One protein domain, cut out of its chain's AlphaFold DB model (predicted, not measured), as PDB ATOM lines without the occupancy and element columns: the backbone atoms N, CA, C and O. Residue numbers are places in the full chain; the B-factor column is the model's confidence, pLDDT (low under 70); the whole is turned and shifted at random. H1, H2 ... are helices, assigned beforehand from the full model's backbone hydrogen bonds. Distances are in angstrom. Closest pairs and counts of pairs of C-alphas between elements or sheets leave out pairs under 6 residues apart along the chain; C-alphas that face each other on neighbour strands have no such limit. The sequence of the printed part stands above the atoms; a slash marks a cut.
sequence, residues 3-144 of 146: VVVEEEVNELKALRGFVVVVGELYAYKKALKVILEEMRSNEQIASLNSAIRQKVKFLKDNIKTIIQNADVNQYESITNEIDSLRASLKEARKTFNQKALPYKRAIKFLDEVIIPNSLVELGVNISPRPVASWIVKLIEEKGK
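Overview. This is residues 3 to 144 of the 146 residues of an uncharacterized protein of Candidatus Bathyarchaeota archaeon (UniProt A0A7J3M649). Two helix pairs, H1 with H4 and hairpin H2-H3, make a V. Residues 3 to 17 and 132 to 144 stick out. 142 residues are printed, with six named helices, H1 to H6: all helix, extended, radius of gyration of the C-alphas 24.2 A, spans 86, 40 and 20 A.

Arrangement. H1, residues 3 to 41, touches H4, residues 94 to 114, with 21 to 39 alone, opposite ways at a shallow 22 degrees, closest at C-alphas 28 and 103, 5.6 A. H2, 43 to 68, touches H3, 72 to 92; C-alphas 52 and 82 are closest, 5.8 A. H5, 118 to 121, and H6, 133 to 142, touch no helix. Every O i to N i+4 pair is within hydrogen-bond range in H1, H3 and H6.

Along the chain. H1, 57.9 A long, begins at C-alpha 3 (-16.668, 2.085, -11.293); H6 ends at C-alpha 142 (11.798, -31.101, -43.847).

Size, cuts and confidence. The link H5 to H6 is long. pLDDT is under 70 in residues 3 to 20, 113 to 139, 142 to 144.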
ATOM      1  N   VAL A   3     -17.579   2.775 -10.348       52.81
ATOM      2  CA  VAL A   3     -16.668   2.085 -11.293       52.81
ATOM      3  C   VAL A   3     -17.061   0.618 -11.537       52.81
ATOM      4  O   VAL A   3     -16.976   0.135 -12.658       52.81
ATOM      5  N   VAL A   4     -17.582  -0.065 -10.511       55.50
ATOM      6  CA  VAL A   4     -17.930  -1.500 -10.565       55.50
ATOM      7  C   VAL A   4     -19.096  -1.780 -11.529       55.50
ATOM      8  O   VAL A   4     -19.129  -2.808 -12.193       55.50
ATOM      9  N   VAL A   5     -20.036  -0.839 -11.663       60.91
ATOM     10  CA  VAL A   5     -21.233  -1.006 -12.508       60.91
ATOM     11  C   VAL A   5     -20.909  -0.845 -14.001       60.91
ATOM     12  O   VAL A   5     -21.540  -1.480 -14.843       60.91
ATOM     13  N   GLU A   6     -19.924  -0.016 -14.358       61.44
ATOM     14  CA  GLU A   6     -19.507   0.148 -15.758       61.44
ATOM     15  C   GLU A   6     -18.713  -1.060 -16.275       61.44
ATOM     16  O   GLU A   6     -18.896  -1.454 -17.429       61.44
ATOM     17  N   GLU A   7     -17.886  -1.686 -15.431       63.56
ATOM     18  CA  GLU A   7     -17.154  -2.914 -15.770       63.56
ATOM     19  C   GLU A   7     -18.107  -4.086 -16.056       63.56
ATOM     20  O   GLU A   7     -18.037  -4.668 -17.140       63.56
ATOM     21  N   GLU A   8     -19.080  -4.356 -15.178       62.38
ATOM     22  CA  GLU A   8     -20.065  -5.440 -15.366       62.38
ATOM     23  C   GLU A   8     -20.906  -5.268 -16.650       62.38
ATOM     24  O   GLU A   8     -21.188  -6.223 -17.382       62.38
ATOM     25  N   VAL A   9     -21.293  -4.030 -16.978       60.28
ATOM     26  CA  VAL A   9     -22.045  -3.725 -18.207       60.28
ATOM     27  C   VAL A   9     -21.190  -3.941 -19.460       60.28
ATOM     28  O   VAL A   9     -21.706  -4.385 -20.493       60.28
ATOM     29  N   ASN A  10     -19.893  -3.643 -19.394       54.84
ATOM     30  CA  ASN A  10     -18.964  -3.868 -20.498       54.84
ATOM     31  C   ASN A  10     -18.671  -5.363 -20.703       54.84
ATOM     32  O   ASN A  10     -18.666  -5.820 -21.850       54.84
ATOM     33  N   GLU A  11     -18.545  -6.144 -19.628       58.75
ATOM     34  CA  GLU A  11     -18.410  -7.606 -19.687       58.75
ATOM     35  C   GLU A  11     -19.635  -8.276 -20.329       58.75
ATOM     36  O   GLU A  11     -19.504  -9.101 -21.237       58.75
ATOM     37  N   LEU A  12     -20.850  -7.870 -19.943       59.94
ATOM     38  CA  LEU A  12     -22.085  -8.389 -20.541       59.94
ATOM     39  C   LEU A  12     -22.207  -8.051 -22.035       59.94
ATOM     40  O   LEU A  12     -22.695  -8.870 -22.822       59.94
ATOM     41  N   LYS A  13     -21.762  -6.862 -22.457       58.16
ATOM     42  CA  LYS A  13     -21.706  -6.488 -23.882       58.16
ATOM     43  C   LYS A  13     -20.679  -7.326 -24.642       58.16
ATOM     44  O   LYS A  13     -20.987  -7.783 -25.744       58.16
ATOM     45  N   ALA A  14     -19.507  -7.571 -24.057       59.25
ATOM     46  CA  ALA A  14     -18.473  -8.417 -24.648       59.25
ATOM     47  C   ALA A  14     -18.955  -9.868 -24.823       59.25
ATOM     48  O   ALA A  14     -18.809 -10.438 -25.904       59.25
ATOM     49  N   LEU A  15     -19.626 -10.438 -23.814       64.38
ATOM     50  CA  LEU A  15     -20.234 -11.772 -23.887       64.38
ATOM     51  C   LEU A  15     -21.315 -11.863 -24.971       64.38
ATOM     52  O   LEU A  15     -21.356 -12.832 -25.727       64.38
ATOM     53  N   ARG A  16     -22.171 -10.840 -25.099       61.91
ATOM     54  CA  ARG A  16     -23.160 -10.776 -26.189       61.91
ATOM     55  C   ARG A  16     -22.489 -10.718 -27.561       61.91
ATOM     56  O   ARG A  16     -22.909 -11.442 -28.459       61.91
ATOM     57  N   GLY A  17     -21.440  -9.909 -27.713       62.41
ATOM     58  CA  GLY A  17     -20.645  -9.850 -28.941       62.41
ATOM     59  C   GLY A  17     -20.017 -11.201 -29.290       62.41
ATOM     60  O   GLY A  17     -20.095 -11.646 -30.432       62.41
ATOM     61  N   PHE A  18     -19.490 -11.909 -28.291       67.69
ATOM     62  CA  PHE A  18     -18.927 -13.244 -28.470       67.69
ATOM     63  C   PHE A  18     -19.969 -14.277 -28.931       67.69
ATOM     64  O   PHE A  18     -19.716 -15.032 -29.869       67.69
ATOM     65  N   VAL A  19     -21.166 -14.284 -28.335       68.88
ATOM     66  CA  VAL A  19     -22.264 -15.175 -28.757       68.88
ATOM     67  C   VAL A  19     -22.649 -14.939 -30.220       68.88
ATOM     68  O   VAL A  19     -22.873 -15.904 -30.953       68.88
ATOM     69  N   VAL A  20     -22.684 -13.679 -30.670       69.44
ATOM     70  CA  VAL A  20     -22.961 -13.335 -32.075       69.44
ATOM     71  C   VAL A  20     -21.880 -13.898 -33.000       69.44
ATOM     72  O   VAL A  20     -22.209 -14.592 -33.959       69.44
ATOM     73  N   VAL A  21     -20.602 -13.697 -32.669       73.00
ATOM     74  CA  VAL A  21     -19.453 -14.220 -33.434       73.00
ATOM     75  C   VAL A  21     -19.500 -15.747 -33.561       73.00
ATOM     76  O   VAL A  21     -19.303 -16.297 -34.648       73.00
ATOM     77  N   VAL A  22     -19.792 -16.458 -32.468       74.44
ATOM     78  CA  VAL A  22     -19.923 -17.926 -32.482       74.44
ATOM     79  C   VAL A  22     -21.127 -18.366 -33.322       74.44
ATOM     80  O   VAL A  22     -21.039 -19.346 -34.068       74.44
ATOM     81  N   GLY A  23     -22.243 -17.635 -33.244       70.50
ATOM     82  CA  GLY A  23     -23.420 -17.868 -34.079       70.50
ATOM     83  C   GLY A  23     -23.120 -17.724 -35.574       70.50
ATOM     84  O   GLY A  23     -23.482 -18.600 -36.365       70.50
ATOM     85  N   GLU A  24     -22.397 -16.673 -35.962       75.19
ATOM     86  CA  GLU A  24     -21.954 -16.441 -37.341       75.19
ATOM     87  C   GLU A  24     -21.014 -17.545 -37.834       75.19
ATOM     88  O   GLU A  24     -21.206 -18.091 -38.923       75.19
ATOM     89  N   LEU A  25     -20.047 -17.955 -37.008       81.44
ATOM     90  CA  LEU A  25     -19.155 -19.072 -37.317       81.44
ATOM     91  C   LEU A  25     -19.937 -20.356 -37.610       81.44
ATOM     92  O   LEU A  25     -19.662 -21.049 -38.598       81.44
ATOM     93  N   TYR A  26     -20.918 -20.682 -36.767       78.94
ATOM     94  CA  TYR A  26     -21.757 -21.859 -36.965       78.94
ATOM     95  C   TYR A  26     -22.586 -21.753 -38.250       78.94
ATOM     96  O   TYR A  26     -22.662 -22.719 -39.018       78.94
ATOM     97  N   ALA A  27     -23.150 -20.578 -38.534       77.38
ATOM     98  CA  ALA A  27     -23.890 -20.323 -39.765       77.38
ATOM     99  C   ALA A  27     -23.011 -20.534 -41.009       77.38
ATOM    100  O   ALA A  27     -23.414 -21.251 -41.929       77.38
ATOM    101  N   TYR A  28     -21.781 -20.010 -41.019       83.31
ATOM    102  CA  TYR A  28     -20.843 -20.215 -42.122       83.31
ATOM    103  C   TYR A  28     -20.410 -21.677 -42.269       83.31
ATOM    104  O   TYR A  28     -20.352 -22.183 -43.394       83.31
ATOM    105  N   LYS A  29     -20.158 -22.390 -41.161       86.31
ATOM    106  CA  LYS A  29     -19.855 -23.835 -41.176       86.31
ATOM    107  C   LYS A  29     -21.014 -24.637 -41.778       86.31
ATOM    108  O   LYS A  29     -20.782 -25.507 -42.619       86.31
ATOM    109  N   LYS A  30     -22.259 -24.311 -41.417       85.81
ATOM    110  CA  LYS A  30     -23.459 -24.955 -41.972       85.81
ATOM    111  C   LYS A  30     -23.645 -24.640 -43.460       85.81
ATOM    112  O   LYS A  30     -23.872 -25.561 -44.238       85.81
ATOM    113  N   ALA A  31     -23.487 -23.383 -43.870       85.56
ATOM    114  CA  ALA A  31     -23.583 -22.984 -45.274       85.56
ATOM    115  C   ALA A  31     -22.517 -23.676 -46.143       85.56
ATOM    116  O   ALA A  31     -22.824 -24.210 -47.208       85.56
ATOM    117  N   LEU A  32     -21.274 -23.755 -45.654       92.94
ATOM    118  CA  LEU A  32     -20.207 -24.494 -46.326       92.94
ATOM    119  C   LEU A  32     -20.552 -25.982 -46.464       92.94
ATOM    120  O   LEU A  32     -20.319 -26.564 -47.522       92.94
ATOM    121  N   LYS A  33     -21.113 -26.597 -45.415       93.69
ATOM    122  CA  LYS A  33     -21.529 -28.002 -45.442       93.69
ATOM    123  C   LYS A  33     -22.556 -28.265 -46.547       93.69
ATOM    124  O   LYS A  33     -22.344 -29.195 -47.317       93.69
ATOM    125  N   VAL A  34     -23.580 -27.419 -46.677       93.44
ATOM    126  CA  VAL A  34     -24.601 -27.537 -47.736       93.44
ATOM    127  C   VAL A  34     -23.964 -27.499 -49.126       93.44
ATOM    128  O   VAL A  34     -24.185 -28.402 -49.924       93.44
ATOM    129  N   ILE A  35     -23.082 -26.530 -49.397       91.88
ATOM    130  CA  ILE A  35     -22.400 -26.415 -50.701       91.88
ATOM    131  C   ILE A  35     -21.560 -27.665 -51.010       91.88
ATOM    132  O   ILE A  35     -21.485 -28.116 -52.154       91.88
ATOM    133  N   LEU A  36     -20.894 -28.231 -50.000       92.81
ATOM    134  CA  LEU A  36     -20.089 -29.442 -50.167       92.81
ATOM    135  C   LEU A  36     -20.948 -30.698 -50.353       92.81
ATOM    136  O   LEU A  36     -20.524 -31.604 -51.069       92.81
ATOM    137  N   GLU A  37     -22.121 -30.765 -49.726       93.81
ATOM    138  CA  GLU A  37     -23.103 -31.831 -49.940       93.81
ATOM    139  C   GLU A  37     -23.690 -31.755 -51.350       93.81
ATOM    140  O   GLU A  37     -23.659 -32.757 -52.060       93.81
ATOM    141  N   GLU A  38     -24.085 -30.569 -51.819       92.50
ATOM    142  CA  GLU A  38     -24.511 -30.351 -53.208       92.50
ATOM    143  C   GLU A  38     -23.431 -30.784 -54.211       92.50
ATOM    144  O   GLU A  38     -23.715 -31.486 -55.181       92.50
ATOM    145  N   MET A  39     -22.168 -30.430 -53.955       93.81
ATOM    146  CA  MET A  39     -21.043 -30.843 -54.796       93.81
ATOM    147  C   MET A  39     -20.850 -32.369 -54.813       93.81
ATOM    148  O   MET A  39     -20.428 -32.918 -55.830       93.81
ATOM    149  N   ARG A  40     -21.112 -33.062 -53.695       90.31
ATOM    150  CA  ARG A  40     -21.009 -34.532 -53.605       90.31
ATOM    151  C   ARG A  40     -22.160 -35.236 -54.314       90.31
ATOM    152  O   ARG A  40     -21.921 -36.271 -54.926       90.31
ATOM    153  N   SER A  41     -23.362 -34.678 -54.226       91.94
ATOM    154  CA  SER A  41     -24.567 -35.201 -54.876       91.94
ATOM    155  C   SER A  41     -24.615 -34.898 -56.375       91.94
ATOM    156  O   SER A  41     -25.457 -35.439 -57.081       91.94
ATOM    157  N   ASN A  42     -23.721 -34.045 -56.881       95.38
ATOM    158  CA  ASN A  42     -23.627 -33.755 -58.303       95.38
ATOM    159  C   ASN A  42     -23.161 -34.993 -59.096       95.38
ATOM    160  O   ASN A  42     -22.035 -35.471 -58.933       95.38
ATOM    161  N   GLU A  43     -24.023 -35.477 -59.991       93.69
ATOM    162  CA  GLU A  43     -23.814 -36.707 -60.766       93.69
ATOM    163  C   GLU A  43     -22.555 -36.664 -61.637       93.69
ATOM    164  O   GLU A  43     -21.808 -37.641 -61.689       93.69
ATOM    165  N   GLN A  44     -22.267 -35.524 -62.273       93.31
ATOM    166  CA  GLN A  44     -21.075 -35.350 -63.106       93.31
ATOM    167  C   GLN A  44     -19.791 -35.461 -62.272       93.31
ATOM    168  O   GLN A  44     -18.825 -36.111 -62.666       93.31
ATOM    169  N   ILE A  45     -19.766 -34.853 -61.086       94.38
ATOM    170  CA  ILE A  45     -18.619 -34.951 -60.174       94.38
ATOM    171  C   ILE A  45     -18.476 -36.383 -59.644       94.38
ATOM    172  O   ILE A  45     -17.352 -36.884 -59.518       94.38
ATOM    173  N   ALA A  46     -19.582 -37.053 -59.317       94.31
ATOM    174  CA  ALA A  46     -19.575 -38.434 -58.845       94.31
ATOM    175  C   ALA A  46     -19.064 -39.407 -59.923       94.31
ATOM    176  O   ALA A  46     -18.193 -40.235 -59.634       94.31
ATOM    177  N   SER A  47     -19.530 -39.265 -61.166       94.81
ATOM    178  CA  SER A  47     -19.120 -40.104 -62.296       94.81
ATOM    179  C   SER A  47     -17.643 -39.914 -62.641       94.81
ATOM    180  O   SER A  47     -16.910 -40.901 -62.717       94.81
ATOM    181  N   LEU A  48     -17.161 -38.668 -62.719       95.19
ATOM    182  CA  LEU A  48     -15.743 -38.358 -62.944       95.19
ATOM    183  C   LEU A  48     -14.847 -38.938 -61.840       95.19
ATOM    184  O   LEU A  48     -13.817 -39.549 -62.124       95.19
ATOM    185  N   ASN A  49     -15.244 -38.808 -60.569       94.00
ATOM    186  CA  ASN A  49     -14.513 -39.426 -59.458       94.00
ATOM    187  C   ASN A  49     -14.478 -40.959 -59.574       94.00
ATOM    188  O   ASN A  49     -13.448 -41.568 -59.284       94.00
ATOM    189  N   SER A  50     -15.594 -41.586 -59.960       95.75
ATOM    190  CA  SER A  50     -15.677 -43.037 -60.147       95.75
ATOM    191  C   SER A  50     -14.763 -43.505 -61.282       95.75
ATOM    192  O   SER A  50     -13.962 -44.417 -61.079       95.75
ATOM    193  N   ALA A  51     -14.792 -42.819 -62.429       96.12
ATOM    194  CA  ALA A  51     -13.941 -43.113 -63.580       96.12
ATOM    195  C   ALA A  51     -12.447 -43.034 -63.222       96.12
ATOM    196  O   ALA A  51     -11.693 -43.970 -63.491       96.12
ATOM    197  N   ILE A  52     -12.029 -41.976 -62.515       96.38
ATOM    198  CA  ILE A  52     -10.647 -41.846 -62.025       96.38
ATOM    199  C   ILE A  52     -10.291 -43.016 -61.101       96.38
ATOM    200  O   ILE A  52      -9.233 -43.621 -61.258       96.38
ATOM    201  N   ARG A  53     -11.161 -43.369 -60.145       96.94
ATOM    202  CA  ARG A  53     -10.909 -44.490 -59.220       96.94
ATOM    203  C   ARG A  53     -10.757 -45.816 -59.954       96.94
ATOM    204  O   ARG A  53      -9.874 -46.589 -59.598       96.94
ATOM    205  N   GLN A  54     -11.590 -46.072 -60.959       97.06
ATOM    206  CA  GLN A  54     -11.513 -47.285 -61.772       97.06
ATOM    207  C   GLN A  54     -10.195 -47.352 -62.548       97.06
ATOM    208  O   GLN A  54      -9.527 -48.379 -62.492       97.06
ATOM    209  N   LYS A  55      -9.770 -46.257 -63.191       95.25
ATOM    210  CA  LYS A  55      -8.499 -46.195 -63.936       95.25
ATOM    211  C   LYS A  55      -7.277 -46.323 -63.023       95.25
ATOM    212  O   LYS A  55      -6.359 -47.079 -63.323       95.25
ATOM    213  N   VAL A  56      -7.292 -45.669 -61.860       95.62
ATOM    214  CA  VAL A  56      -6.231 -45.809 -60.846       95.62
ATOM    215  C   VAL A  56      -6.173 -47.234 -60.299       95.62
ATOM    216  O   VAL A  56      -5.085 -47.781 -60.129       95.62
ATOM    217  N   LYS A  57      -7.330 -47.855 -60.037       96.75
ATOM    218  CA  LYS A  57      -7.394 -49.255 -59.608       96.75
ATOM    219  C   LYS A  57      -6.855 -50.181 -60.696       96.75
ATOM    220  O   LYS A  57      -6.016 -51.018 -60.394       96.75
ATOM    221  N   PHE A  58      -7.263 -49.978 -61.947       94.38
ATOM    222  CA  PHE A  58      -6.754 -50.736 -63.084       94.38
ATOM    223  C   PHE A  58      -5.227 -50.647 -63.181       94.38
ATOM    224  O   PHE A  58      -4.575 -51.682 -63.285       94.38
ATOM    225  N   LEU A  59      -4.653 -49.440 -63.088       94.00
ATOM    226  CA  LEU A  59      -3.199 -49.270 -63.060       94.00
ATOM    227  C   LEU A  59      -2.580 -50.035 -61.898       94.00
ATOM    228  O   LEU A  59      -1.638 -50.783 -62.106       94.00
ATOM    229  N   LYS A  60      -3.113 -49.892 -60.682       95.12
ATOM    230  CA  LYS A  60      -2.576 -50.570 -59.497       95.12
ATOM    231  C   LYS A  60      -2.569 -52.094 -59.650       95.12
ATOM    232  O   LYS A  60      -1.586 -52.729 -59.271       95.12
ATOM    233  N   ASP A  61      -3.638 -52.652 -60.205       96.25
ATOM    234  CA  ASP A  61      -3.805 -54.096 -60.366       96.25
ATOM    235  C   ASP A  61      -2.923 -54.646 -61.510       96.25
ATOM    236  O   ASP A  61      -2.423 -55.765 -61.410       96.25
ATOM    237  N   ASN A  62      -2.652 -53.845 -62.551       93.81
ATOM    238  CA  ASN A  62      -1.902 -54.260 -63.748       93.81
ATOM    239  C   ASN A  62      -0.475 -53.693 -63.841       93.81
ATOM    240  O   ASN A  62       0.239 -53.973 -64.796       93.81
ATOM    241  N   ILE A  63       0.006 -52.914 -62.868       93.00
ATOM    242  CA  ILE A  63       1.319 -52.259 -63.003       93.00
ATOM    243  C   ILE A  63       2.462 -53.267 -63.145       93.00
ATOM    244  O   ILE A  63       3.418 -53.025 -63.873       93.00
ATOM    245  N   LYS A  64       2.350 -54.431 -62.494       93.44
ATOM    246  CA  LYS A  64       3.349 -55.500 -62.601       93.44
ATOM    247  C   LYS A  64       3.409 -56.086 -64.009       93.44
ATOM    248  O   LYS A  64       4.506 -56.288 -64.511       93.44
ATOM    249  N   THR A  65       2.258 -56.335 -64.635       93.19
ATOM    250  CA  THR A  65       2.198 -56.882 -65.999       93.19
ATOM    251  C   THR A  65       2.668 -55.852 -67.018       93.19
ATOM    252  O   THR A  65       3.450 -56.191 -67.898       93.19
ATOM    253  N   ILE A  66       2.297 -54.583 -66.839       91.62
ATOM    254  CA  ILE A  66       2.780 -53.460 -67.655       91.62
ATOM    255  C   ILE A  66       4.312 -53.355 -67.593       91.62
ATOM    256  O   ILE A  66       4.962 -53.255 -68.629       91.62
ATOM    257  N   ILE A  67       4.901 -53.438 -66.393       91.69
ATOM    258  CA  ILE A  67       6.362 -53.409 -66.210       91.69
ATOM    259  C   ILE A  67       7.023 -54.632 -66.856       91.69
ATOM    260  O   ILE A  67       8.025 -54.486 -67.550       91.69
ATOM    261  N   GLN A  68       6.472 -55.831 -66.645       94.81
ATOM    262  CA  GLN A  68       7.018 -57.078 -67.195       94.81
ATOM    263  C   GLN A  68       6.984 -57.109 -68.726       94.81
ATOM    264  O   GLN A  68       7.924 -57.602 -69.342       94.81
ATOM    265  N   ASN A  69       5.934 -56.552 -69.327       93.94
ATOM    266  CA  ASN A  69       5.776 -56.470 -70.776       93.94
ATOM    267  C   ASN A  69       6.450 -55.230 -71.386       93.94
ATOM    268  O   ASN A  69       6.390 -55.056 -72.600       93.94
ATOM    269  N   ALA A  70       7.061 -54.365 -70.563       91.06
ATOM    270  CA  ALA A  70       7.582 -53.058 -70.965       91.06
ATOM    271  C   ALA A  70       6.568 -52.223 -71.782       91.06
ATOM    272  O   ALA A  70       6.944 -51.491 -72.699       91.06
ATOM    273  N   ASP A  71       5.275 -52.322 -71.449       93.25
ATOM    274  CA  ASP A  71       4.190 -51.663 -72.185       93.25
ATOM    275  C   ASP A  71       4.015 -50.204 -71.737       93.25
ATOM    276  O   ASP A  71       3.070 -49.815 -71.042       93.25
ATOM    277  N   VAL A  72       4.989 -49.377 -72.117       92.19
ATOM    278  CA  VAL A  72       5.008 -47.940 -71.806       92.19
ATOM    279  C   VAL A  72       3.805 -47.225 -72.426       92.19
ATOM    280  O   VAL A  72       3.223 -46.349 -71.793       92.19
ATOM    281  N   ASN A  73       3.367 -47.649 -73.614       92.94
ATOM    282  CA  ASN A  73       2.232 -47.047 -74.315       92.94
ATOM    283  C   ASN A  73       0.929 -47.212 -73.525       92.94
ATOM    284  O   ASN A  73       0.153 -46.263 -73.390       92.94
ATOM    285  N   GLN A  74       0.687 -48.406 -72.973       91.56
ATOM    286  CA  GLN A  74      -0.474 -48.647 -72.123       91.56
ATOM    287  C   GLN A  74      -0.413 -47.802 -70.845       91.56
ATOM    288  O   GLN A  74      -1.428 -47.225 -70.447       91.56
ATOM    289  N   TYR A  75       0.762 -47.700 -70.217       93.38
ATOM    290  CA  TYR A  75       0.950 -46.863 -69.034       93.38
ATOM    291  C   TYR A  75       0.634 -45.390 -69.320       93.38
ATOM    292  O   TYR A  75      -0.230 -44.814 -68.654       93.38
ATOM    293  N   GLU A  76       1.283 -44.813 -70.335       94.81
ATOM    294  CA  GLU A  76       1.132 -43.409 -70.719       94.81
ATOM    295  C   GLU A  76      -0.313 -43.075 -71.086       94.81
ATOM    296  O   GLU A  76      -0.855 -42.063 -70.633       94.81
ATOM    297  N   SER A  77      -0.971 -43.954 -71.846       94.88
ATOM    298  CA  SER A  77      -2.379 -43.800 -72.214       94.88
ATOM    299  C   SER A  77      -3.272 -43.660 -70.978       94.88
ATOM    300  O   SER A  77      -4.021 -42.688 -70.850       94.88
ATOM    301  N   ILE A  78      -3.138 -44.562 -70.000       93.94
ATOM    302  CA  ILE A  78      -3.990 -44.531 -68.806       93.94
ATOM    303  C   ILE A  78      -3.658 -43.331 -67.913       93.94
ATOM    304  O   ILE A  78      -4.566 -42.735 -67.328       93.94
ATOM    305  N   THR A  79      -2.386 -42.942 -67.797       95.38
ATOM    306  CA  THR A  79      -2.015 -41.741 -67.033       95.38
ATOM    307  C   THR A  79      -2.556 -40.467 -67.676       95.38
ATOM    308  O   THR A  79      -3.118 -39.630 -66.968       95.38
ATOM    309  N   ASN A  80      -2.500 -40.361 -69.006       96.62
ATOM    310  CA  ASN A  80      -3.042 -39.222 -69.748       96.62
ATOM    311  C   ASN A  80      -4.570 -39.136 -69.612       96.62
ATOM    312  O   ASN A  80      -5.123 -38.050 -69.426       96.62
ATOM    313  N   GLU A  81      -5.266 -40.274 -69.632       95.06
ATOM    314  CA  GLU A  81      -6.704 -40.333 -69.350       95.06
ATOM    315  C   GLU A  81      -7.039 -39.915 -67.911       95.06
ATOM    316  O   GLU A  81      -8.024 -39.217 -67.672       95.06
ATOM    317  N   ILE A  82      -6.233 -40.313 -66.924       96.25
ATOM    318  CA  ILE A  82      -6.436 -39.887 -65.533       96.25
ATOM    319  C   ILE A  82      -6.283 -38.369 -65.410       96.25
ATOM    320  O   ILE A  82      -7.076 -37.730 -64.714       96.25
ATOM    321  N   ASP A  83      -5.285 -37.786 -66.068       96.94
ATOM    322  CA  ASP A  83      -5.030 -36.352 -65.990       96.94
ATOM    323  C   ASP A  83      -6.086 -35.527 -66.734       96.94
ATOM    324  O   ASP A  83      -6.532 -34.502 -66.207       96.94
ATOM    325  N   SER A  84      -6.594 -36.011 -67.871       96.50
ATOM    326  CA  SER A  84      -7.731 -35.377 -68.549       96.50
ATOM    327  C   SER A  84      -8.999 -35.421 -67.688       96.50
ATOM    328  O   SER A  84      -9.642 -34.389 -67.478       96.50
ATOM    329  N   LEU A  85      -9.304 -36.563 -67.060       96.06
ATOM    330  CA  LEU A  85     -10.428 -36.689 -66.129       96.06
ATOM    331  C   LEU A  85     -10.276 -35.773 -64.906       96.06
ATOM    332  O   LEU A  85     -11.258 -35.193 -64.433       96.06
ATOM    333  N   ARG A  86      -9.056 -35.610 -64.378       96.31
ATOM    334  CA  ARG A  86      -8.768 -34.670 -63.281       96.31
ATOM    335  C   ARG A  86      -8.982 -33.220 -63.701       96.31
ATOM    336  O   ARG A  86      -9.497 -32.442 -62.895       96.31
ATOM    337  N   ALA A  87      -8.619 -32.858 -64.931       96.31
ATOM    338  CA  ALA A  87      -8.881 -31.532 -65.477       96.31
ATOM    339  C   ALA A  87     -10.392 -31.266 -65.573       96.31
ATOM    340  O   ALA A  87     -10.871 -30.286 -64.999       96.31
ATOM    341  N   SER A  88     -11.165 -32.195 -66.146       95.31
ATOM    342  CA  SER A  88     -12.631 -32.087 -66.204       95.31
ATOM    343  C   SER A  88     -13.268 -32.034 -64.812       95.31
ATOM    344  O   SER A  88     -14.186 -31.253 -64.563       95.31
ATOM    345  N   LEU A  89     -12.751 -32.809 -63.852       95.25
ATOM    346  CA  LEU A  89     -13.215 -32.774 -62.464       95.25
ATOM    347  C   LEU A  89     -12.944 -31.417 -61.801       95.25
ATOM    348  O   LEU A  89     -13.764 -30.931 -61.016       95.25
ATOM    349  N   LYS A  90     -11.796 -30.797 -62.093       95.38
ATOM    350  CA  LYS A  90     -11.444 -29.463 -61.592       95.38
ATOM    351  C   LYS A  90     -12.403 -28.403 -62.131       95.38
ATOM    352  O   LYS A  90     -12.828 -27.540 -61.362       95.38
ATOM    353  N   GLU A  91     -12.767 -28.489 -63.407       94.81
ATOM    354  CA  GLU A  91     -13.745 -27.596 -64.034       94.81
ATOM    355  C   GLU A  91     -15.145 -27.784 -63.451       94.81
ATOM    356  O   GLU A  91     -15.743 -26.809 -62.995       94.81
ATOM    357  N   ALA A  92     -15.615 -29.028 -63.333       94.38
ATOM    358  CA  ALA A  92     -16.916 -29.342 -62.737       94.38
ATOM    359  C   ALA A  92     -17.034 -28.829 -61.286       94.38
ATOM    360  O   ALA A  92     -18.083 -28.352 -60.856       94.38
ATOM    361  N   ARG A  93     -15.934 -28.859 -60.520       95.06
ATOM    362  CA  ARG A  93     -15.887 -28.338 -59.143       95.06
ATOM    363  C   ARG A  93     -15.725 -26.821 -59.050       95.06
ATOM    364  O   ARG A  93     -15.872 -26.278 -57.954       95.06
ATOM    365  N   LYS A  94     -15.392 -26.117 -60.138       95.06
ATOM    366  CA  LYS A  94     -15.010 -24.694 -60.111       95.06
ATOM    367  C   LYS A  94     -16.096 -23.822 -59.484       95.06
ATOM    368  O   LYS A  94     -15.799 -23.069 -58.560       95.06
ATOM    369  N   THR A  95     -17.343 -23.984 -59.916       92.44
ATOM    370  CA  THR A  95     -18.485 -23.203 -59.418       92.44
ATOM    371  C   THR A  95     -18.739 -23.448 -57.929       92.44
ATOM    372  O   THR A  95     -18.921 -22.502 -57.163       92.44
ATOM    373  N   PHE A  96     -18.669 -24.702 -57.476       94.94
ATOM    374  CA  PHE A  96     -18.804 -25.043 -56.054       94.94
ATOM    375  C   PHE A  96     -17.657 -24.477 -55.219       94.94
ATOM    376  O   PHE A  96     -17.882 -23.925 -54.147       94.94
ATOM    377  N   ASN A  97     -16.425 -24.553 -55.726       92.75
ATOM    378  CA  ASN A  97     -15.258 -23.992 -55.054       92.75
ATOM    379  C   ASN A  97     -15.344 -22.468 -54.935       92.75
ATOM    380  O   ASN A  97     -15.002 -21.935 -53.883       92.75
ATOM    381  N   GLN A  98     -15.832 -21.778 -55.969       94.81
ATOM    382  CA  GLN A  98     -16.072 -20.335 -55.933       94.81
ATOM    383  C   GLN A  98     -17.133 -19.965 -54.889       94.81
ATOM    384  O   GLN A  98     -16.902 -19.051 -54.103       94.81
ATOM    385  N   LYS A  99     -18.241 -20.717 -54.816       92.81
ATOM    386  CA  LYS A  99     -19.269 -20.542 -53.775       92.81
ATOM    387  C   LYS A  99     -18.741 -20.841 -52.370       92.81
ATOM    388  O   LYS A  99     -19.068 -20.128 -51.431       92.81
ATOM    389  N   ALA A 100     -17.913 -21.874 -52.212       94.06
ATOM    390  CA  ALA A 100     -17.371 -22.305 -50.923       94.06
ATOM    391  C   ALA A 100     -16.257 -21.388 -50.385       94.06
ATOM    392  O   ALA A 100     -16.050 -21.309 -49.175       94.06
ATOM    393  N   LEU A 101     -15.508 -20.723 -51.270       94.25
ATOM    394  CA  LEU A 101     -14.352 -19.897 -50.924       94.25
ATOM    395  C   LEU A 101     -14.638 -18.787 -49.893       94.25
ATOM    396  O   LEU A 101     -13.875 -18.716 -48.926       94.25
ATOM    397  N   PRO A 102     -15.678 -17.939 -50.037       92.50
ATOM    398  CA  PRO A 102     -15.969 -16.901 -49.048       92.50
ATOM    399  C   PRO A 102     -16.246 -17.493 -47.663       92.50
ATOM    400  O   PRO A 102     -15.674 -17.019 -46.687       92.50
ATOM    401  N   TYR A 103     -17.005 -18.590 -47.575       90.06
ATOM    402  CA  TYR A 103     -17.271 -19.270 -46.304       90.06
ATOM    403  C   TYR A 103     -16.002 -19.835 -45.670       90.06
ATOM    404  O   TYR A 103     -15.782 -19.659 -44.478       90.06
ATOM    405  N   LYS A 104     -15.122 -20.466 -46.459       91.62
ATOM    406  CA  LYS A 104     -13.827 -20.958 -45.959       91.62
ATOM    407  C   LYS A 104     -12.967 -19.825 -45.396       91.62
ATOM    408  O   LYS A 104     -12.327 -20.012 -44.365       91.62
ATOM    409  N   ARG A 105     -12.953 -18.665 -46.060       89.25
ATOM    410  CA  ARG A 105     -12.223 -17.476 -45.593       89.25
ATOM    411  C   ARG A 105     -12.842 -16.891 -44.325       89.25
ATOM    412  O   ARG A 105     -12.094 -16.596 -43.404       89.25
ATOM    413  N   ALA A 106     -14.168 -16.780 -44.262       83.12
ATOM    414  CA  ALA A 106     -14.884 -16.285 -43.087       83.12
ATOM    415  C   ALA A 106     -14.673 -17.195 -41.868       83.12
ATOM    416  O   ALA A 106     -14.321 -16.709 -40.803       83.12
ATOM    417  N   ILE A 107     -14.789 -18.516 -42.045       87.94
ATOM    418  CA  ILE A 107     -14.504 -19.502 -40.994       87.94
ATOM    419  C   ILE A 107     -13.064 -19.360 -40.509       87.94
ATOM    420  O   ILE A 107     -12.850 -19.256 -39.312       87.94
ATOM    421  N   LYS A 108     -12.091 -19.311 -41.428       85.88
ATOM    422  CA  LYS A 108     -10.679 -19.152 -41.068       85.88
ATOM    423  C   LYS A 108     -10.441 -17.856 -40.291       85.88
ATOM    424  O   LYS A 108      -9.764 -17.872 -39.278       85.88
ATOM    425  N   PHE A 109     -11.019 -16.747 -40.741       80.50
ATOM    426  CA  PHE A 109     -10.903 -15.460 -40.060       80.50
ATOM    427  C   PHE A 109     -11.524 -15.490 -38.656       80.50
ATOM    428  O   PHE A 109     -10.916 -15.015 -37.704       80.50
ATOM    429  N   LEU A 110     -12.704 -16.090 -38.503       78.56
ATOM    430  CA  LEU A 110     -13.366 -16.213 -37.206       78.56
ATOM    431  C   LEU A 110     -12.617 -17.161 -36.261       78.56
ATOM    432  O   LEU A 110     -12.420 -16.805 -35.104       78.56
ATOM    433  N   ASP A 111     -12.164 -18.318 -36.754       76.50
ATOM    434  CA  ASP A 111     -11.430 -19.323 -35.973       76.50
ATOM    435  C   ASP A 111      -9.994 -18.858 -35.612       76.50
ATOM    436  O   ASP A 111      -9.467 -19.292 -34.592       76.50
ATOM    437  N   GLU A 112      -9.342 -18.009 -36.424       73.38
ATOM    438  CA  GLU A 112      -7.936 -17.595 -36.214       73.38
ATOM    439  C   GLU A 112      -7.752 -16.169 -35.671       73.38
ATOM    440  O   GLU A 112      -6.742 -15.903 -35.020       73.38
ATOM    441  N   VAL A 113      -8.669 -15.240 -35.966       66.56
ATOM    442  CA  VAL A 113      -8.497 -13.803 -35.672       66.56
ATOM    443  C   VAL A 113      -9.480 -13.310 -34.618       66.56
ATOM    444  O   VAL A 113      -9.068 -12.618 -33.691       66.56
ATOM    445  N   ILE A 114     -10.772 -13.630 -34.758       62.84
ATOM    446  CA  ILE A 114     -11.813 -13.046 -33.894       62.84
ATOM    447  C   ILE A 114     -12.017 -13.849 -32.616       62.84
ATOM    448  O   ILE A 114     -12.189 -13.238 -31.569       62.84
ATOM    449  N   ILE A 115     -12.025 -15.182 -32.684       63.12
ATOM    450  CA  ILE A 115     -12.055 -16.042 -31.500       63.12
ATOM    451  C   ILE A 115     -10.601 -16.187 -31.043       63.12
ATOM    452  O   ILE A 115      -9.872 -17.014 -31.593       63.12
ATOM    453  N   PRO A 116     -10.117 -15.360 -30.104       57.12
ATOM    454  CA  PRO A 116      -8.700 -15.293 -29.816       57.12
ATOM    455  C   PRO A 116      -8.316 -16.485 -28.933       57.12
ATOM    456  O   PRO A 116      -9.149 -17.084 -28.245       57.12
ATOM    457  N   ASN A 117      -7.018 -16.779 -28.874       51.59
ATOM    458  CA  ASN A 117      -6.435 -17.735 -27.924       51.59
ATOM    459  C   ASN A 117      -6.821 -17.459 -26.449       51.59
ATOM    460  O   ASN A 117      -6.619 -18.321 -25.602       51.59
ATOM    461  N   SER A 118      -7.411 -16.305 -26.128       49.34
ATOM    462  CA  SER A 118      -7.902 -15.939 -24.795       49.34
ATOM    463  C   SER A 118      -8.963 -16.894 -24.226       49.34
ATOM    464  O   SER A 118      -9.061 -17.041 -23.014       49.34
ATOM    465  N   LEU A 119      -9.720 -17.625 -25.054       54.41
ATOM    466  CA  LEU A 119     -10.614 -18.686 -24.551       54.41
ATOM    467  C   LEU A 119      -9.865 -19.955 -24.121       54.41
ATOM    468  O   LEU A 119     -10.354 -20.699 -23.272       54.41
ATOM    469  N   VAL A 120      -8.673 -20.187 -24.685       53.00
ATOM    470  CA  VAL A 120      -7.752 -21.239 -24.232       53.00
ATOM    471  C   VAL A 120      -7.176 -20.865 -22.864       53.00
ATOM    472  O   VAL A 120      -7.056 -21.733 -22.003       53.00
ATOM    473  N   GLU A 121      -6.888 -19.582 -22.635       49.75
ATOM    474  CA  GLU A 121      -6.440 -19.057 -21.335       49.75
ATOM    475  C   GLU A 121      -7.540 -19.131 -20.258       49.75
ATOM    476  O   GLU A 121      -7.240 -19.350 -19.088       49.75
ATOM    477  N   LEU A 122      -8.816 -19.055 -20.655       54.38
ATOM    478  CA  LEU A 122      -9.988 -19.231 -19.783       54.38
ATOM    479  C   LEU A 122     -10.412 -20.705 -19.583       54.38
ATOM    480  O   LEU A 122     -11.459 -20.976 -18.998       54.38
ATOM    481  N   GLY A 123      -9.624 -21.676 -20.062       49.34
ATOM    482  CA  GLY A 123      -9.853 -23.109 -19.826       49.34
ATOM    483  C   GLY A 123     -10.959 -23.755 -20.672       49.34
ATOM    484  O   GLY A 123     -11.324 -24.908 -20.428       49.34
ATOM    485  N   VAL A 124     -11.490 -23.062 -21.686       51.00
ATOM    486  CA  VAL A 124     -12.520 -23.613 -22.578       51.00
ATOM    487  C   VAL A 124     -11.850 -24.458 -23.663       51.00
ATOM    488  O   VAL A 124     -11.058 -23.974 -24.471       51.00
ATOM    489  N   ASN A 125     -12.164 -25.756 -23.695       46.34
ATOM    490  CA  ASN A 125     -11.560 -26.700 -24.634       46.34
ATOM    491  C   ASN A 125     -12.184 -26.569 -26.034       46.34
ATOM    492  O   ASN A 125     -13.099 -27.305 -26.404       46.34
ATOM    493  N   ILE A 126     -11.693 -25.607 -26.812       48.91
ATOM    494  CA  ILE A 126     -12.075 -25.424 -28.213       48.91
ATOM    495  C   ILE A 126     -11.176 -26.322 -29.071       48.91
ATOM    496  O   ILE A 126      -9.954 -26.161 -29.111       48.91
ATOM    497  N   SER A 127     -11.779 -27.290 -29.759       44.25
ATOM    498  CA  SER A 127     -11.094 -28.176 -30.706       44.25
ATOM    499  C   SER A 127     -11.806 -28.171 -32.069       44.25
ATOM    500  O   SER A 127     -13.040 -28.218 -32.074       44.25
ATOM    501  N   PRO A 128     -11.086 -28.161 -33.218       47.25
ATOM    502  CA  PRO A 128      -9.627 -28.155 -33.387       47.25
ATOM    503  C   PRO A 128      -9.031 -26.774 -33.746       47.25
ATOM    504  O   PRO A 128      -9.688 -25.921 -34.332       47.25
ATOM    505  N   ARG A 129      -7.753 -26.610 -33.370       48.19
ATOM    506  CA  ARG A 129      -6.945 -25.373 -33.261       48.19
ATOM    507  C   ARG A 129      -6.222 -24.967 -34.566       48.19
ATOM    508  O   ARG A 129      -5.991 -25.839 -35.406       48.19
ATOM    509  N   PRO A 130      -5.739 -23.712 -34.699       41.69
ATOM    510  CA  PRO A 130      -4.741 -23.340 -35.701       41.69
ATOM    511  C   PRO A 130      -3.337 -23.857 -35.357       41.69
ATOM    512  O   PRO A 130      -2.942 -23.987 -34.196       41.69
ATOM    513  N   VAL A 131      -2.567 -24.137 -36.404       45.97
ATOM    514  CA  VAL A 131      -1.175 -24.572 -36.316       45.97
ATOM    515  C   VAL A 131      -0.257 -23.343 -36.334       45.97
ATOM    516  O   VAL A 131      -0.249 -22.572 -37.289       45.97
ATOM    517  N   ALA A 132       0.506 -23.171 -35.253       48.16
ATOM    518  CA  ALA A 132       1.395 -22.038 -35.005       48.16
ATOM    519  C   ALA A 132       2.629 -21.987 -35.933       48.16
ATOM    520  O   ALA A 132       3.065 -22.990 -36.503       48.16
ATOM    521  N   SER A 133       3.247 -20.807 -36.018       46.31
ATOM    522  CA  SER A 133       4.374 -20.454 -36.900       46.31
ATOM    523  C   SER A 133       5.649 -21.308 -36.754       46.31
ATOM    524  O   SER A 133       6.498 -21.289 -37.637       46.31
ATOM    525  N   TRP A 134       5.811 -22.104 -35.696       45.22
ATOM    526  CA  TRP A 134       6.934 -23.045 -35.561       45.22
ATOM    527  C   TRP A 134       6.711 -24.367 -36.322       45.22
ATOM    528  O   TRP A 134       7.674 -24.988 -36.763       45.22
ATOM    529  N   ILE A 135       5.458 -24.779 -36.551       49.66
ATOM    530  CA  ILE A 135       5.150 -25.930 -37.420       49.66
ATOM    531  C   ILE A 135       5.351 -25.541 -38.889       49.66
ATOM    532  O   ILE A 135       5.813 -26.357 -39.682       49.66
ATOM    533  N   VAL A 136       5.107 -24.266 -39.222       50.56
ATOM    534  CA  VAL A 136       5.534 -23.652 -40.492       50.56
ATOM    535  C   VAL A 136       7.057 -23.788 -40.670       50.56
ATOM    536  O   VAL A 136       7.492 -24.251 -41.718       50.56
ATOM    537  N   LYS A 137       7.863 -23.553 -39.622       65.12
ATOM    538  CA  LYS A 137       9.328 -23.761 -39.671       65.12
ATOM    539  C   LYS A 137       9.751 -25.235 -39.816       65.12
ATOM    540  O   LYS A 137      10.674 -25.534 -40.562       65.12
ATOM    541  N   LEU A 138       9.058 -26.176 -39.171       56.34
ATOM    542  CA  LEU A 138       9.335 -27.622 -39.290       56.34
ATOM    543  C   LEU A 138       9.026 -28.199 -40.682       56.34
ATOM    544  O   LEU A 138       9.701 -29.126 -41.135       56.34
ATOM    545  N   ILE A 139       7.999 -27.676 -41.361       60.56
ATOM    546  CA  ILE A 139       7.672 -28.048 -42.747       60.56
ATOM    547  C   ILE A 139       8.763 -27.528 -43.699       60.56
ATOM    548  O   ILE A 139       9.189 -28.253 -44.598       60.56
ATOM    549  N   GLU A 140       9.272 -26.320 -43.454       71.38
ATOM    550  CA  GLU A 140      10.381 -25.720 -44.209       71.38
ATOM    551  C   GLU A 140      11.721 -26.450 -43.989       71.38
ATOM    552  O   GLU A 140      12.493 -26.619 -44.933       71.38
ATOM    553  N   GLU A 141      11.992 -26.957 -42.781       70.56
ATOM    554  CA  GLU A 141      13.187 -27.764 -42.481       70.56
ATOM    555  C   GLU A 141      13.142 -29.164 -43.115       70.56
ATOM    556  O   GLU A 141      14.163 -29.661 -43.599       70.56
ATOM    557  N   LYS A 142      11.964 -29.800 -43.174       57.00
ATOM    558  CA  LYS A 142      11.798 -31.101 -43.847       57.00
ATOM    559  C   LYS A 142      11.863 -31.003 -45.372       57.00
ATOM    560  O   LYS A 142      12.337 -31.946 -45.997       57.00
ATOM    561  N   GLY A 143      11.484 -29.866 -45.957       48.94
ATOM    562  CA  GLY A 143      11.654 -29.575 -47.387       48.94
ATOM    563  C   GLY A 143      13.106 -29.359 -47.838       48.94
ATOM    564  O   GLY A 143      13.349 -29.212 -49.029       48.94
ATOM    565  N   LYS A 144      14.077 -29.344 -46.909       45.81
ATOM    566  CA  LYS A 144      15.524 -29.250 -47.194       45.81
ATOM    567  C   LYS A 144      16.303 -30.557 -46.973       45.81
ATOM    568  O   LYS A 144      17.508 -30.572 -47.209       45.81
TER     569      LYS A 144